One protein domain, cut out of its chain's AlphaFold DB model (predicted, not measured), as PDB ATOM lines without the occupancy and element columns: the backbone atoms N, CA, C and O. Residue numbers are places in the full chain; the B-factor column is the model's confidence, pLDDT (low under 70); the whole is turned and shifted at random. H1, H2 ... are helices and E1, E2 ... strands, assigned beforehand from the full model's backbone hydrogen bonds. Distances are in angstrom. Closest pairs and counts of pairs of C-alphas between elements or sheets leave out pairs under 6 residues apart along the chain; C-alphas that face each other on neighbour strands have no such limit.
ATOM      1  N   GLY A  13      25.277  10.185  33.891       90.62
ATOM      2  CA  GLY A  13      25.416  11.073  32.726       90.62
ATOM      3  C   GLY A  13      26.861  11.300  32.254       90.62
ATOM      4  O   GLY A  13      27.104  12.076  31.330       90.62
ATOM      5  N   ARG A  14      27.855  10.635  32.859       91.81
ATOM      6  CA  ARG A  14      29.272  10.868  32.556       91.81
ATOM      7  C   ARG A  14      29.697  10.182  31.262       91.81
ATOM      8  O   ARG A  14      29.666   8.958  31.141       91.81
ATOM      9  N   TYR A  15      30.180  10.993  30.331       93.69
ATOM     10  CA  TYR A  15      30.813  10.581  29.085       93.69
ATOM     11  C   TYR A  15      32.262  11.077  29.041       93.69
ATOM     12  O   TYR A  15      32.791  11.654  29.991       93.69
ATOM     13  N   LEU A  16      32.956  10.817  27.931       91.81
ATOM     14  CA  LEU A  16      34.305  11.336  27.747       91.81
ATOM     15  C   LEU A  16      34.269  12.866  27.715       91.81
ATOM     16  O   LEU A  16      33.684  13.433  26.793       91.81
ATOM     17  N   SER A  17      34.949  13.512  28.662       93.56
ATOM     18  CA  SER A  17      35.066  14.971  28.694       93.56
ATOM     19  C   SER A  17      35.609  15.525  27.374       93.56
ATOM     20  O   SER A  17      36.582  14.999  26.809       93.56
ATOM     21  N   PHE A  18      35.035  16.637  26.915       94.31
ATOM     22  CA  PHE A  18      35.500  17.330  25.717       94.31
ATOM     23  C   PHE A  18      36.938  17.848  25.843       94.31
ATOM     24  O   PHE A  18      37.658  17.915  24.848       94.31
ATOM     25  N   HIS A  19      37.406  18.150  27.052       91.38
ATOM     26  CA  HIS A  19      38.771  18.634  27.284       91.38
ATOM     27  C   HIS A  19      39.807  17.509  27.384       91.38
ATOM     28  O   HIS A  19      41.007  17.769  27.423       91.38
ATOM     29  N   SER A  20      39.374  16.246  27.372       89.94
ATOM     30  CA  SER A  20      40.291  15.109  27.418       89.94
ATOM     31  C   SER A  20      41.208  15.051  26.183       89.94
ATOM     32  O   SER A  20      40.829  15.470  25.079       89.94
ATOM     33  N   ASN A  21      42.412  14.489  26.359       88.75
ATOM     34  CA  ASN A  21      43.402  14.298  25.291       88.75
ATOM     35  C   ASN A  21      43.009  13.142  24.352       88.75
ATOM     36  O   ASN A  21      43.617  12.074  24.344       88.75
ATOM     37  N   HIS A  22      41.938  13.362  23.596       88.44
ATOM     38  CA  HIS A  22      41.387  12.442  22.611       88.44
ATOM     39  C   HIS A  22      41.128  13.183  21.295       88.44
ATOM     40  O   HIS A  22      40.721  14.356  21.328       88.44
ATOM     41  N   PRO A  23      41.290  12.507  20.145       89.19
ATOM     42  CA  PRO A  23      40.999  13.108  18.857       89.19
ATOM     43  C   PRO A  23      39.516  13.467  18.720       89.19
ATOM     44  O   PRO A  23      38.625  12.818  19.278       89.19
ATOM     45  N   LYS A  24      39.238  14.503  17.916       89.88
ATOM     46  CA  LYS A  24      37.874  15.006  17.686       89.88
ATOM     47  C   LYS A  24      36.937  13.940  17.107       89.88
ATOM     48  O   LYS A  24      35.736  13.998  17.358       89.88
ATOM     49  N   CYS A  25      37.453  12.965  16.356       90.06
ATOM     50  CA  CYS A  25      36.640  11.877  15.805       90.06
ATOM     51  C   CYS A  25      36.002  11.007  16.901       90.06
ATOM     52  O   CYS A  25      34.825  10.677  16.774       90.06
ATOM     53  N   ILE A  26      36.713  10.723  18.001       91.38
ATOM     54  CA  ILE A  26      36.168   9.976  19.148       91.38
ATOM     55  C   ILE A  26      35.063  10.791  19.827       91.38
ATOM     56  O   ILE A  26      33.966  10.284  20.044       91.38
ATOM     57  N   LYS A  27      35.325  12.076  20.098       93.44
ATOM     58  CA  LYS A  27      34.358  13.000  20.720       93.44
ATOM     59  C   LYS A  27      33.076  13.110  19.890       93.44
ATOM     60  O   LYS A  27      31.977  12.960  20.411       93.44
ATOM     61  N   ARG A  28      33.210  13.260  18.570       95.25
ATOM     62  CA  ARG A  28      32.076  13.218  17.632       95.25
ATOM     63  C   ARG A  28      31.356  11.868  17.636       95.25
ATOM     64  O   ARG A  28      30.136  11.840  17.527       95.25
ATOM     65  N   GLY A  29      32.098  10.767  17.751       95.38
ATOM     66  CA  GLY A  29      31.543   9.417  17.830       95.38
ATOM     67  C   GLY A  29      30.626   9.221  19.036       95.38
ATOM     68  O   GLY A  29      29.597   8.566  18.914       95.38
ATOM     69  N   ILE A  30      30.938   9.853  20.170       96.06
ATOM     70  CA  ILE A  30      30.079   9.831  21.363       96.06
ATOM     71  C   ILE A  30      28.753  10.536  21.090       96.06
ATOM     72  O   ILE A  30      27.699   9.959  21.350       96.06
ATOM     73  N   VAL A  31      28.801  11.733  20.495       96.88
ATOM     74  CA  VAL A  31      27.594  12.466  20.079       96.88
ATOM     75  C   VAL A  31      26.765  11.621  19.109       96.88
ATOM     76  O   VAL A  31      25.562  11.469  19.300       96.88
ATOM     77  N   TYR A  32      27.396  11.008  18.102       96.38
ATOM     78  CA  TYR A  32      26.699  10.136  17.151       96.38
ATOM     79  C   TYR A  32      26.038   8.950  17.846       96.38
ATOM     80  O   TYR A  32      24.868   8.689  17.599       96.38
ATOM     81  N   GLY A  33      26.754   8.264  18.735       95.44
ATOM     82  CA  GLY A  33      26.219   7.111  19.450       95.44
ATOM     83  C   GLY A  33      25.063   7.459  20.391       95.44
ATOM     84  O   GLY A  33      24.220   6.600  20.637       95.44
ATOM     85  N   LEU A  34      25.014   8.681  20.928       94.94
ATOM     86  CA  LEU A  34      23.882   9.182  21.717       94.94
ATOM     87  C   LEU A  34      22.659   9.453  20.835       94.94
ATOM     88  O   LEU A  34      21.587   8.913  21.094       94.94
ATOM     89  N   VAL A  35      22.847  10.214  19.754       94.81
ATOM     90  CA  VAL A  35      21.783  10.544  18.790       94.81
ATOM     91  C   VAL A  35      21.210   9.288  18.138       94.81
ATOM     92  O   VAL A  35      19.996   9.143  18.023       94.81
ATOM     93  N   ASP A  36      22.072   8.352  17.742       94.06
ATOM     94  CA  ASP A  36      21.658   7.085  17.145       94.06
ATOM     95  C   ASP A  36      20.787   6.282  18.108       94.06
ATOM     96  O   ASP A  36      19.748   5.775  17.701       94.06
ATOM     97  N   ARG A  37      21.167   6.195  19.388       92.31
ATOM     98  CA  ARG A  37      20.347   5.521  20.402       92.31
ATOM     99  C   ARG A  37      18.995   6.207  20.566       92.31
ATOM    100  O   ARG A  37      17.983   5.518  20.546       92.31
ATOM    101  N   ALA A  38      18.980   7.538  20.660       92.38
ATOM    102  CA  ALA A  38      17.759   8.324  20.820       92.38
ATOM    103  C   ALA A  38      16.744   8.097  19.684       92.38
ATOM    104  O   ALA A  38      15.543   8.063  19.939       92.38
ATOM    105  N   ILE A  39      17.224   7.929  18.447       91.31
ATOM    106  CA  ILE A  39      16.380   7.875  17.243       91.31
ATOM    107  C   ILE A  39      16.080   6.447  16.792       91.31
ATOM    108  O   ILE A  39      14.979   6.163  16.334       91.31
ATOM    109  N   LEU A  40      17.057   5.544  16.867       90.62
ATOM    110  CA  LEU A  40      16.926   4.203  16.292       90.62
ATOM    111  C   LEU A  40      16.262   3.207  17.242       90.62
ATOM    112  O   LEU A  40      15.728   2.209  16.768       90.62
ATOM    113  N   LEU A  41      16.323   3.436  18.557       90.12
ATOM    114  CA  LEU A  41      15.851   2.460  19.548       90.12
ATOM    115  C   LEU A  41      14.497   2.810  20.173       90.12
ATOM    116  O   LEU A  41      13.827   1.916  20.688       90.12
ATOM    117  N   PHE A  42      14.095   4.082  20.153       89.62
ATOM    118  CA  PHE A  42      12.925   4.565  20.892       89.62
ATOM    119  C   PHE A  42      11.798   5.036  19.977       89.62
ATOM    120  O   PHE A  42      11.975   5.226  18.774       89.62
ATOM    121  N   HIS A  43      10.606   5.207  20.549       90.38
ATOM    122  CA  HIS A  43       9.442   5.644  19.785       90.38
ATOM    123  C   HIS A  43       9.561   7.131  19.368       90.38
ATOM    124  O   HIS A  43       9.940   7.951  20.211       90.38
ATOM    125  N   PRO A  44       9.157   7.525  18.136       89.19
ATOM    126  CA  PRO A  44       9.306   8.895  17.619       89.19
ATOM    127  C   PRO A  44       8.724  10.006  18.493       89.19
ATOM    128  O   PRO A  44       9.254  11.113  18.536       89.19
ATOM    129  N   PHE A  45       7.662   9.691  19.232       91.12
ATOM    130  CA  PHE A  45       7.043  10.594  20.203       91.12
ATOM    131  C   PHE A  45       8.045  11.159  21.229       91.12
ATOM    132  O   PHE A  45       7.931  12.311  21.634       91.12
ATOM    133  N   PHE A  46       9.060  10.378  21.612       91.06
ATOM    134  CA  PHE A  46      10.055  10.773  22.610       91.06
ATOM    135  C   PHE A  46      11.345  11.348  22.013       91.06
ATOM    136  O   PHE A  46      12.260  11.677  22.763       91.06
ATOM    137  N   PHE A  47      11.454  11.508  20.691       91.06
ATOM    138  CA  PHE A  47      12.699  11.974  20.066       91.06
ATOM    139  C   PHE A  47      13.133  13.345  20.568       91.06
ATOM    140  O   PHE A  47      14.288  13.504  20.950       91.06
ATOM    141  N   ASN A  48      12.217  14.311  20.634       91.88
ATOM    142  CA  ASN A  48      12.549  15.657  21.104       91.88
ATOM    143  C   ASN A  48      13.059  15.626  22.550       91.88
ATOM    144  O   ASN A  48      14.138  16.139  22.831       91.88
ATOM    145  N   LYS A  49      12.339  14.931  23.439       94.00
ATOM    146  CA  LYS A  49      12.736  14.737  24.840       94.00
ATOM    147  C   LYS A  49      14.129  14.106  24.951       94.00
ATOM    148  O   LYS A  49      14.978  14.600  25.687       94.00
ATOM    149  N   ASN A  50      14.375  13.037  24.199       93.75
ATOM    150  CA  ASN A  50      15.621  12.276  24.256       93.75
ATOM    151  C   ASN A  50      16.809  13.028  23.645       93.75
ATOM    152  O   ASN A  50      17.935  12.879  24.117       93.75
ATOM    153  N   ILE A  51      16.574  13.862  22.630       93.69
ATOM    154  CA  ILE A  51      17.605  14.733  22.061       93.69
ATOM    155  C   ILE A  51      17.939  15.879  23.016       93.69
ATOM    156  O   ILE A  51      19.125  16.146  23.197       93.69
ATOM    157  N   CYS A  52      16.953  16.496  23.675       94.50
ATOM    158  CA  CYS A  52      17.222  17.478  24.729       94.50
ATOM    159  C   CYS A  52      18.087  16.863  25.835       94.50
ATOM    160  O   CYS A  52      19.156  17.385  26.129       94.50
ATOM    161  N   LEU A  53      17.718  15.671  26.317       94.25
ATOM    162  CA  LEU A  53      18.516  14.943  27.305       94.25
ATOM    163  C   LEU A  53      19.954  14.679  26.818       94.25
ATOM    164  O   LEU A  53      20.904  14.820  27.584       94.25
ATOM    165  N   CYS A  54      20.147  14.314  25.543       94.75
ATOM    166  CA  CYS A  54      21.492  14.169  24.968       94.75
ATOM    167  C   CYS A  54      22.296  15.465  25.027       94.75
ATOM    168  O   CYS A  54      23.493  15.417  25.306       94.75
ATOM    169  N   ILE A  55      21.665  16.592  24.702       96.06
ATOM    170  CA  ILE A  55      22.309  17.904  24.682       96.06
ATOM    171  C   ILE A  55      22.735  18.286  26.099       96.06
ATOM    172  O   ILE A  55      23.906  18.612  26.287       96.06
ATOM    173  N   ASP A  56      21.848  18.135  27.082       95.62
ATOM    174  CA  ASP A  56      22.138  18.425  28.491       95.62
ATOM    175  C   ASP A  56      23.335  17.597  28.983       95.62
ATOM    176  O   ASP A  56      24.331  18.145  29.457       95.62
ATOM    177  N   MET A  57      23.315  16.281  28.731       95.81
ATOM    178  CA  MET A  57      24.437  15.398  29.069       95.81
ATOM    179  C   MET A  57      25.744  15.829  28.385       95.81
ATOM    180  O   MET A  57      26.817  15.757  28.980       95.81
ATOM    181  N   LEU A  58      25.709  16.258  27.122       96.94
ATOM    182  CA  LEU A  58      26.915  16.688  26.408       96.94
ATOM    183  C   LEU A  58      27.472  18.008  26.959       96.94
ATOM    184  O   LEU A  58      28.693  18.127  27.104       96.94
ATOM    185  N   ILE A  59      26.604  18.957  27.315       96.88
ATOM    186  CA  ILE A  59      26.984  20.226  27.950       96.88
ATOM    187  C   ILE A  59      27.661  19.955  29.297       96.88
ATOM    188  O   ILE A  59      28.757  20.458  29.542       96.88
ATOM    189  N   GLU A  60      27.089  19.080  30.129       96.12
ATOM    190  CA  GLU A  60      27.673  18.683  31.420       96.12
ATOM    191  C   GLU A  60      29.060  18.024  31.285       96.12
ATOM    192  O   GLU A  60      29.888  18.076  32.198       96.12
ATOM    193  N   ASN A  61      29.351  17.417  30.130       96.44
ATOM    194  CA  ASN A  61      30.662  16.843  29.810       96.44
ATOM    195  C   ASN A  61      31.619  17.836  29.106       96.44
ATOM    196  O   ASN A  61      32.720  17.447  28.689       96.44
ATOM    197  N   GLY A  62      31.233  19.112  28.999       96.50
ATOM    198  CA  GLY A  62      32.048  20.224  28.501       96.50
ATOM    199  C   GLY A  62      32.079  20.375  26.980       96.50
ATOM    200  O   GLY A  62      33.001  20.995  26.450       96.50
ATOM    201  N   TYR A  63      31.137  19.770  26.250       97.25
ATOM    202  CA  TYR A  63      31.091  19.906  24.794       97.25
ATOM    203  C   TYR A  63      30.574  21.304  24.407       97.25
ATOM    204  O   TYR A  63      29.535  21.720  24.919       97.25
ATOM    205  N   PRO A  64      31.246  22.028  23.491       96.62
ATOM    206  CA  PRO A  64      30.769  23.321  23.009       96.62
ATOM    207  C   PRO A  64      29.429  23.186  22.284       96.62
ATOM    208  O   PRO A  64      29.256  22.265  21.482       96.62
ATOM    209  N   LEU A  65      28.511  24.130  22.510       95.25
ATOM    210  CA  LEU A  65      27.181  24.131  21.888       95.25
ATOM    211  C   LEU A  65      27.258  24.052  20.361       95.25
ATOM    212  O   LEU A  65      26.580  23.222  19.756       95.25
ATOM    213  N   ASP A  66      28.142  24.839  19.747       95.50
ATOM    214  CA  ASP A  66      28.337  24.829  18.296       95.50
ATOM    215  C   ASP A  66      28.738  23.439  17.789       95.50
ATOM    216  O   ASP A  66      28.181  22.931  16.814       95.50
ATOM    217  N   ASP A  67      29.679  22.782  18.471       93.25
ATOM    218  CA  ASP A  67      30.134  21.438  18.115       93.25
ATOM    219  C   ASP A  67      29.019  20.400  18.288       93.25
ATOM    220  O   ASP A  67      28.888  19.500  17.448       93.25
ATOM    221  N   ILE A  68      28.203  20.525  19.342       95.94
ATOM    222  CA  ILE A  68      27.039  19.667  19.592       95.94
ATOM    223  C   ILE A  68      26.046  19.814  18.440       95.94
ATOM    224  O   ILE A  68      25.802  18.838  17.724       95.94
ATOM    225  N   PHE A  69      25.515  21.016  18.205       96.25
ATOM    226  CA  PHE A  69      24.471  21.241  17.204       96.25
ATOM    227  C   PHE A  69      24.942  20.885  15.796       96.25
ATOM    228  O   PHE A  69      24.247  20.162  15.078       96.25
ATOM    229  N   ASN A  70      26.156  21.289  15.413       96.19
ATOM    230  CA  ASN A  70      26.721  20.939  14.111       96.19
ATOM    231  C   ASN A  70      26.860  19.420  13.936       96.19
ATOM    232  O   ASN A  70      26.575  18.871  12.866       96.19
ATOM    233  N   THR A  71      27.282  18.711  14.986       95.81
ATOM    234  CA  THR A  71      27.477  17.258  14.940       95.81
ATOM    235  C   THR A  71      26.148  16.507  14.921       95.81
ATOM    236  O   THR A  71      26.006  15.588  14.108       95.81
ATOM    237  N   ILE A  72      25.167  16.918  15.728       95.88
ATOM    238  CA  ILE A  72      23.810  16.358  15.729       95.88
ATOM    239  C   ILE A  72      23.158  16.572  14.361       95.88
ATOM    240  O   ILE A  72      22.763  15.599  13.722       95.88
ATOM    241  N   ASN A  73      23.139  17.804  13.845       95.44
ATOM    242  CA  ASN A  73      22.529  18.129  12.552       95.44
ATOM    243  C   ASN A  73      23.145  17.328  11.402       95.44
ATOM    244  O   ASN A  73      22.434  16.776  10.558       95.44
ATOM    245  N   ARG A  74      24.475  17.200  11.383       95.56
ATOM    246  CA  ARG A  74      25.168  16.349  10.407       95.56
ATOM    247  C   ARG A  74      24.754  14.881  10.538       95.56
ATOM    248  O   ARG A  74      24.595  14.206   9.519       95.56
ATOM    249  N   ARG A  75      24.579  14.373  11.763       95.50
ATOM    250  CA  ARG A  75      24.178  12.980  11.991       95.50
ATOM    251  C   ARG A  75      22.737  12.717  11.566       95.50
ATOM    252  O   ARG A  75      22.503  11.729  10.877       95.50
ATOM    253  N   LEU A  76      21.816  13.616  11.908       93.62
ATOM    254  CA  LEU A  76      20.411  13.557  11.504       93.62
ATOM    255  C   LEU A  76      20.271  13.505   9.984       93.62
ATOM    256  O   LEU A  76      19.646  12.587   9.458       93.62
ATOM    257  N   LYS A  77      20.940  14.421   9.270       95.06
ATOM    258  CA  LYS A  77      20.972  14.417   7.798       95.06
ATOM    259  C   LYS A  77      21.451  13.067   7.257       95.06
ATOM    260  O   LYS A  77      20.795  12.471   6.411       95.06
ATOM    261  N   SER A  78      22.543  12.528   7.802       93.81
ATOM    262  CA  SER A  78      23.076  11.219   7.398       93.81
ATOM    263  C   SER A  78      22.128  10.043   7.689       93.81
ATOM    264  O   SER A  78      22.107   9.072   6.934       93.81
ATOM    265  N   LEU A  79      21.359  10.080   8.780       91.81
ATOM    266  CA  LEU A  79      20.348   9.062   9.091       91.81
ATOM    267  C   LEU A  79      19.171   9.125   8.112       91.81
ATOM    268  O   LEU A  79      18.775   8.092   7.579       91.81
ATOM    269  N   ILE A  80      18.675  10.330   7.830       91.44
ATOM    270  CA  ILE A  80      17.567  10.559   6.898       91.44
ATOM    271  C   ILE A  80      17.937  10.083   5.490       91.44
ATOM    272  O   ILE A  80      17.168   9.351   4.871       91.44
ATOM    273  N   GLU A  81      19.123  10.439   4.993       92.31
ATOM    274  CA  GLU A  81      19.561  10.015   3.658       92.31
ATOM    275  C   GLU A  81      19.745   8.495   3.559       92.31
ATOM    276  O   GLU A  81      19.343   7.886   2.566       92.31
ATOM    277  N   ARG A  82      20.253   7.846   4.615       89.94
ATOM    278  CA  ARG A  82      20.325   6.376   4.667       89.94
ATOM    279  C   ARG A  82      18.943   5.728   4.656       89.94
ATOM    280  O   ARG A  82      18.749   4.760   3.928       89.94
ATOM    281  N   TYR A  83      17.988   6.279   5.405       87.81
ATOM    282  CA  TYR A  83      16.605   5.794   5.423       87.81
ATOM    283  C   TYR A  83      15.915   5.946   4.055       87.81
ATOM    284  O   TYR A  83      15.237   5.031   3.584       87.81
ATOM    285  N   LYS A  84      16.113   7.082   3.373       89.19
ATOM    286  CA  LYS A  84      15.603   7.297   2.009       89.19
ATOM    287  C   LYS A  84      16.212   6.306   1.020       89.19
ATOM    288  O   LYS A  84      15.480   5.721   0.225       89.19
ATOM    289  N   ALA A  85      17.527   6.091   1.086       87.81
ATOM    290  CA  ALA A  85      18.219   5.134   0.228       87.81
ATOM    291  C   ALA A  85      17.698   3.702   0.434       87.81
ATOM    292  O   ALA A  85      17.388   3.026  -0.544       87.81
ATOM    293  N   SER A  86      17.513   3.265   1.687       82.62
ATOM    294  CA  SER A  86      16.948   1.939   1.976       82.62
ATOM    295  C   SER A  86      15.501   1.796   1.502       82.62
ATOM    296  O   SER A  86      15.134   0.749   0.985       82.62
ATOM    297  N   LYS A  87      14.676   2.849   1.615       78.19
ATOM    298  CA  LYS A  87      13.283   2.824   1.137       78.19
ATOM    299  C   LYS A  87      13.190   2.827  -0.394       78.19
ATOM    300  O   LYS A  87      12.336   2.142  -0.940       78.19
ATOM    301  N   ILE A 115      49.765   5.115  16.046       88.00
ATOM    302  CA  ILE A 115      50.539   6.130  16.773       88.00
ATOM    303  C   ILE A 115      49.742   6.599  17.995       88.00
ATOM    304  O   ILE A 115      48.516   6.730  17.921       88.00
ATOM    305  N   PRO A 116      50.377   6.853  19.151       88.62
ATOM    306  CA  PRO A 116      49.691   7.496  20.262       88.62
ATOM    307  C   PRO A 116      49.160   8.884  19.873       88.62
ATOM    308  O   PRO A 116      49.863   9.688  19.264       88.62
ATOM    309  N   PHE A 117      47.921   9.190  20.259       89.44
ATOM    310  CA  PHE A 117      47.354  10.518  20.066       89.44
ATOM    311  C   PHE A 117      47.948  11.495  21.083       89.44
ATOM    312  O   PHE A 117      47.668  11.422  22.284       89.44
ATOM    313  N   ILE A 118      48.749  12.429  20.581       88.88
ATOM    314  CA  ILE A 118      49.292  13.554  21.336       88.88
ATOM    315  C   ILE A 118      48.896  14.818  20.584       88.88
ATOM    316  O   ILE A 118      49.353  15.033  19.460       88.88
ATOM    317  N   LYS A 119      48.029  15.635  21.191       86.44
ATOM    318  CA  LYS A 119      47.557  16.892  20.600       86.44
ATOM    319  C   LYS A 119      48.744  17.769  20.173       86.44
ATOM    320  O   LYS A 119      49.675  17.970  20.947       86.44
ATOM    321  N   GLY A 120      48.698  18.290  18.955       86.19
ATOM    322  CA  GLY A 120      49.738  19.102  18.320       86.19
ATOM    323  C   GLY A 120      50.784  18.288  17.550       86.19
ATOM    324  O   GLY A 120      51.219  18.721  16.485       86.19
ATOM    325  N   ILE A 121      51.184  17.117  18.056       87.12
ATOM    326  CA  ILE A 121      52.156  16.239  17.380       87.12
ATOM    327  C   ILE A 121      51.446  15.368  16.352       87.12
ATOM    328  O   ILE A 121      51.908  15.248  15.220       87.12
ATOM    329  N   PHE A 122      50.318  14.771  16.739       86.94
ATOM    330  CA  PHE A 122      49.587  13.839  15.891       86.94
ATOM    331  C   PHE A 122      49.145  14.498  14.582       86.94
ATOM    332  O   PHE A 122      49.273  13.893  13.528       86.94
ATOM    333  N   GLU A 123      48.684  15.749  14.635       86.62
ATOM    334  CA  GLU A 123      48.272  16.528  13.469       86.62
ATOM    335  C   GLU A 123      49.442  16.741  12.497       86.62
ATOM    336  O   GLU A 123      49.323  16.420  11.320       86.62
ATOM    337  N   ARG A 124      50.611  17.157  13.004       88.00
ATOM    338  CA  ARG A 124      51.821  17.345  12.182       88.00
ATOM    339  C   ARG A 124      52.299  16.043  11.546       88.00
ATOM    340  O   ARG A 124      52.704  16.023  10.389       88.00
ATOM    341  N   VAL A 125      52.262  14.952  12.307       86.75
ATOM    342  CA  VAL A 125      52.635  13.619  11.819       86.75
ATOM    343  C   VAL A 125      51.648  13.142  10.750       86.75
ATOM    344  O   VAL A 125      52.063  12.597   9.729       86.75
ATOM    345  N   MET A 126      50.352  13.398  10.944       84.38
ATOM    346  CA  MET A 126      49.302  13.061   9.985       84.38
ATOM    347  C   MET A 126      49.486  13.815   8.661       84.38
ATOM    348  O   MET A 126      49.345  13.209   7.603       84.38
ATOM    349  N   ASP A 127      49.872  15.092   8.694       85.44
ATOM    350  CA  ASP A 127      50.122  15.893   7.485       85.44
ATOM    351  C   ASP A 127      51.280  15.349   6.630       85.44
ATOM    352  O   ASP A 127      51.260  15.451   5.399       85.44
ATOM    353  N   VAL A 128      52.290  14.748   7.266       85.88
ATOM    354  CA  VAL A 128      53.425  14.117   6.576       85.88
ATOM    355  C   VAL A 128      53.032  12.749   6.024       85.88
ATOM    356  O   VAL A 128      53.289  12.462   4.857       85.88
ATOM    357  N   ILE A 129      52.397  11.908   6.842       82.88
ATOM    358  CA  ILE A 129      52.124  10.510   6.487       82.88
ATOM    359  C   ILE A 129      50.912  10.375   5.554       82.88
ATOM    360  O   ILE A 129      50.879   9.457   4.751       82.88
ATOM    361  N   ASN A 130      49.963  11.317   5.543       79.12
ATOM    362  CA  ASN A 130      48.870  11.321   4.554       79.12
ATOM    363  C   ASN A 130      49.352  11.394   3.095       79.12
ATOM    364  O   ASN A 130      48.567  11.155   2.180       79.12
ATOM    365  N   LYS A 131      50.621  11.755   2.869       80.12
ATOM    366  CA  LYS A 131      51.251  11.764   1.546       80.12
ATOM    367  C   LYS A 131      51.757  10.381   1.113       80.12
ATOM    368  O   LYS A 131      52.139  10.231  -0.042       80.12
ATOM    369  N   SER A 132      51.785   9.392   2.007       79.06
ATOM    370  CA  SER A 132      52.161   8.006   1.708       79.06
ATOM    371  C   SER A 132      50.933   7.086   1.641       79.06
ATOM    372  O   SER A 132      49.855   7.431   2.123       79.06
ATOM    373  N   ASP A 133      51.082   5.879   1.079       80.94
ATOM    374  CA  ASP A 133      50.006   4.866   1.039       80.94
ATOM    375  C   ASP A 133      49.893   4.077   2.363       80.94
ATOM    376  O   ASP A 133      49.812   2.850   2.392       80.94
ATOM    377  N   THR A 134      49.964   4.782   3.498       83.12
ATOM    378  CA  THR A 134      49.926   4.193   4.847       83.12
ATOM    379  C   THR A 134      48.625   4.556   5.557       83.12
ATOM    380  O   THR A 134      48.265   5.723   5.689       83.12
ATOM    381  N   LEU A 135      47.926   3.550   6.077       84.00
ATOM    382  CA  LEU A 135      46.753   3.731   6.923       84.00
ATOM    383  C   LEU A 135      47.177   3.983   8.371       84.00
ATOM    384  O   LEU A 135      47.756   3.116   9.027       84.00
ATOM    385  N   ILE A 136      46.826   5.156   8.898       84.81
ATOM    386  CA  ILE A 136      47.149   5.526  10.277       84.81
ATOM    387  C   ILE A 136      45.961   5.295  11.208       84.81
ATOM    388  O   ILE A 136      44.886   5.879  11.056       84.81
ATOM    389  N   GLY A 137      46.193   4.490  12.238       84.44
ATOM    390  CA  GLY A 137      45.374   4.417  13.438       84.44
ATOM    391  C   GLY A 137      45.940   5.289  14.560       84.44
ATOM    392  O   GLY A 137      47.134   5.581  14.622       84.44
ATOM    393  N   HIS A 138      45.081   5.670  15.503       86.00
ATOM    394  CA  HIS A 138      45.497   6.362  16.720       86.00
ATOM    395  C   HIS A 138      45.225   5.506  17.956       86.00
ATOM    396  O   HIS A 138      44.209   4.815  18.046       86.00
ATOM    397  N   ARG A 139      46.114   5.594  18.944       86.50
ATOM    398  CA  ARG A 139      45.953   4.968  20.260       86.50
ATOM    399  C   ARG A 139      45.842   6.035  21.339       86.50
ATOM    400  O   ARG A 139      46.634   6.968  21.388       86.50
ATOM    401  N   THR A 140      44.896   5.882  22.255       83.75
ATOM    402  CA  THR A 140      44.795   6.757  23.428       83.75
ATOM    403  C   THR A 140      45.768   6.292  24.514       83.75
ATOM    404  O   THR A 140      45.908   5.094  24.773       83.75
ATOM    405  N   LEU A 141      46.477   7.233  25.144       82.44
ATOM    406  CA  LEU A 141      47.458   6.928  26.198       82.44
ATOM    407  C   LEU A 141      46.794   6.610  27.549       82.44
ATOM    408  O   LEU A 141      47.306   5.810  28.338       82.44
ATOM    409  N   ASN A 142      45.630   7.213  27.804       79.69
ATOM    410  CA  ASN A 142      44.846   7.035  29.027       79.69
ATOM    411  C   ASN A 142      43.743   6.007  28.799       79.69
ATOM    412  O   ASN A 142      42.572   6.340  28.640       79.69
ATOM    413  N   ARG A 143      44.142   4.739  28.739       80.12
ATOM    414  CA  ARG A 143      43.208   3.620  28.644       80.12
ATOM    415  C   ARG A 143      42.644   3.296  30.025       80.12
ATOM    416  O   ARG A 143      43.349   3.371  31.031       80.12
ATOM    417  N   LEU A 144      41.368   2.912  30.054       78.25
ATOM    418  CA  LEU A 144      40.691   2.497  31.283       78.25
ATOM    419  C   LEU A 144      41.294   1.220  31.879       78.25
ATOM    420  O   LEU A 144      41.149   1.018  33.073       78.25
TER     421      LEU A 144
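What this domain is: This is residues 13 to 87 and 115 to 144 of the 214 residues of the protein "GIY-YIG domain-containing protein" of Cyphomyrmex costatus (UniProt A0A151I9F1). What shape appears? H1 and H2 fold into a helical hairpin and H3 crosses H1, its residues 80 to 87 sticking out; H4 and strand E1 make a small separate lobe. How large is it? The 105 printed residues, mostly helix, run H1, H2, H3, H4, E1; the whole is loose, radius of gyration 16.4 A, spanning 48 by 35 by 26 A.

How they stand to each other: What does H1, residues 24 to 40, touch? It touches H2, residues 44 to 60, closest C-alphas Ala 38 and Asn 50, 5.7 A. Its residues 28 to 35 alone touch H3, residues 65 to 87, closest C-alphas Tyr 32 and Arg 75, 6.4 A, a steep tilt of 53 degrees. What of the rest? H4, residues 121 to 129, is apart from these helices; E1, residues 134 to 139, pairs with no named strand. Every O i to N i+4 pair is within hydrogen-bond range in H1, H3 and H4, and 11 of 13 in H2.

Where its parts are: Where does H1 begin? C-alpha 24 is at (37.874, 15.006, 17.686). Where does E1 end? C-alpha 139 is at (45.953, 4.968, 20.260). Which helix is longest? H3, 32.8 A.

The domain as a whole: Is there a cut? Residues 88 to 114 are not printed; C-alphas 87 and 115 are 40.5 A apart. Is confidence low? No printed residue is under 70.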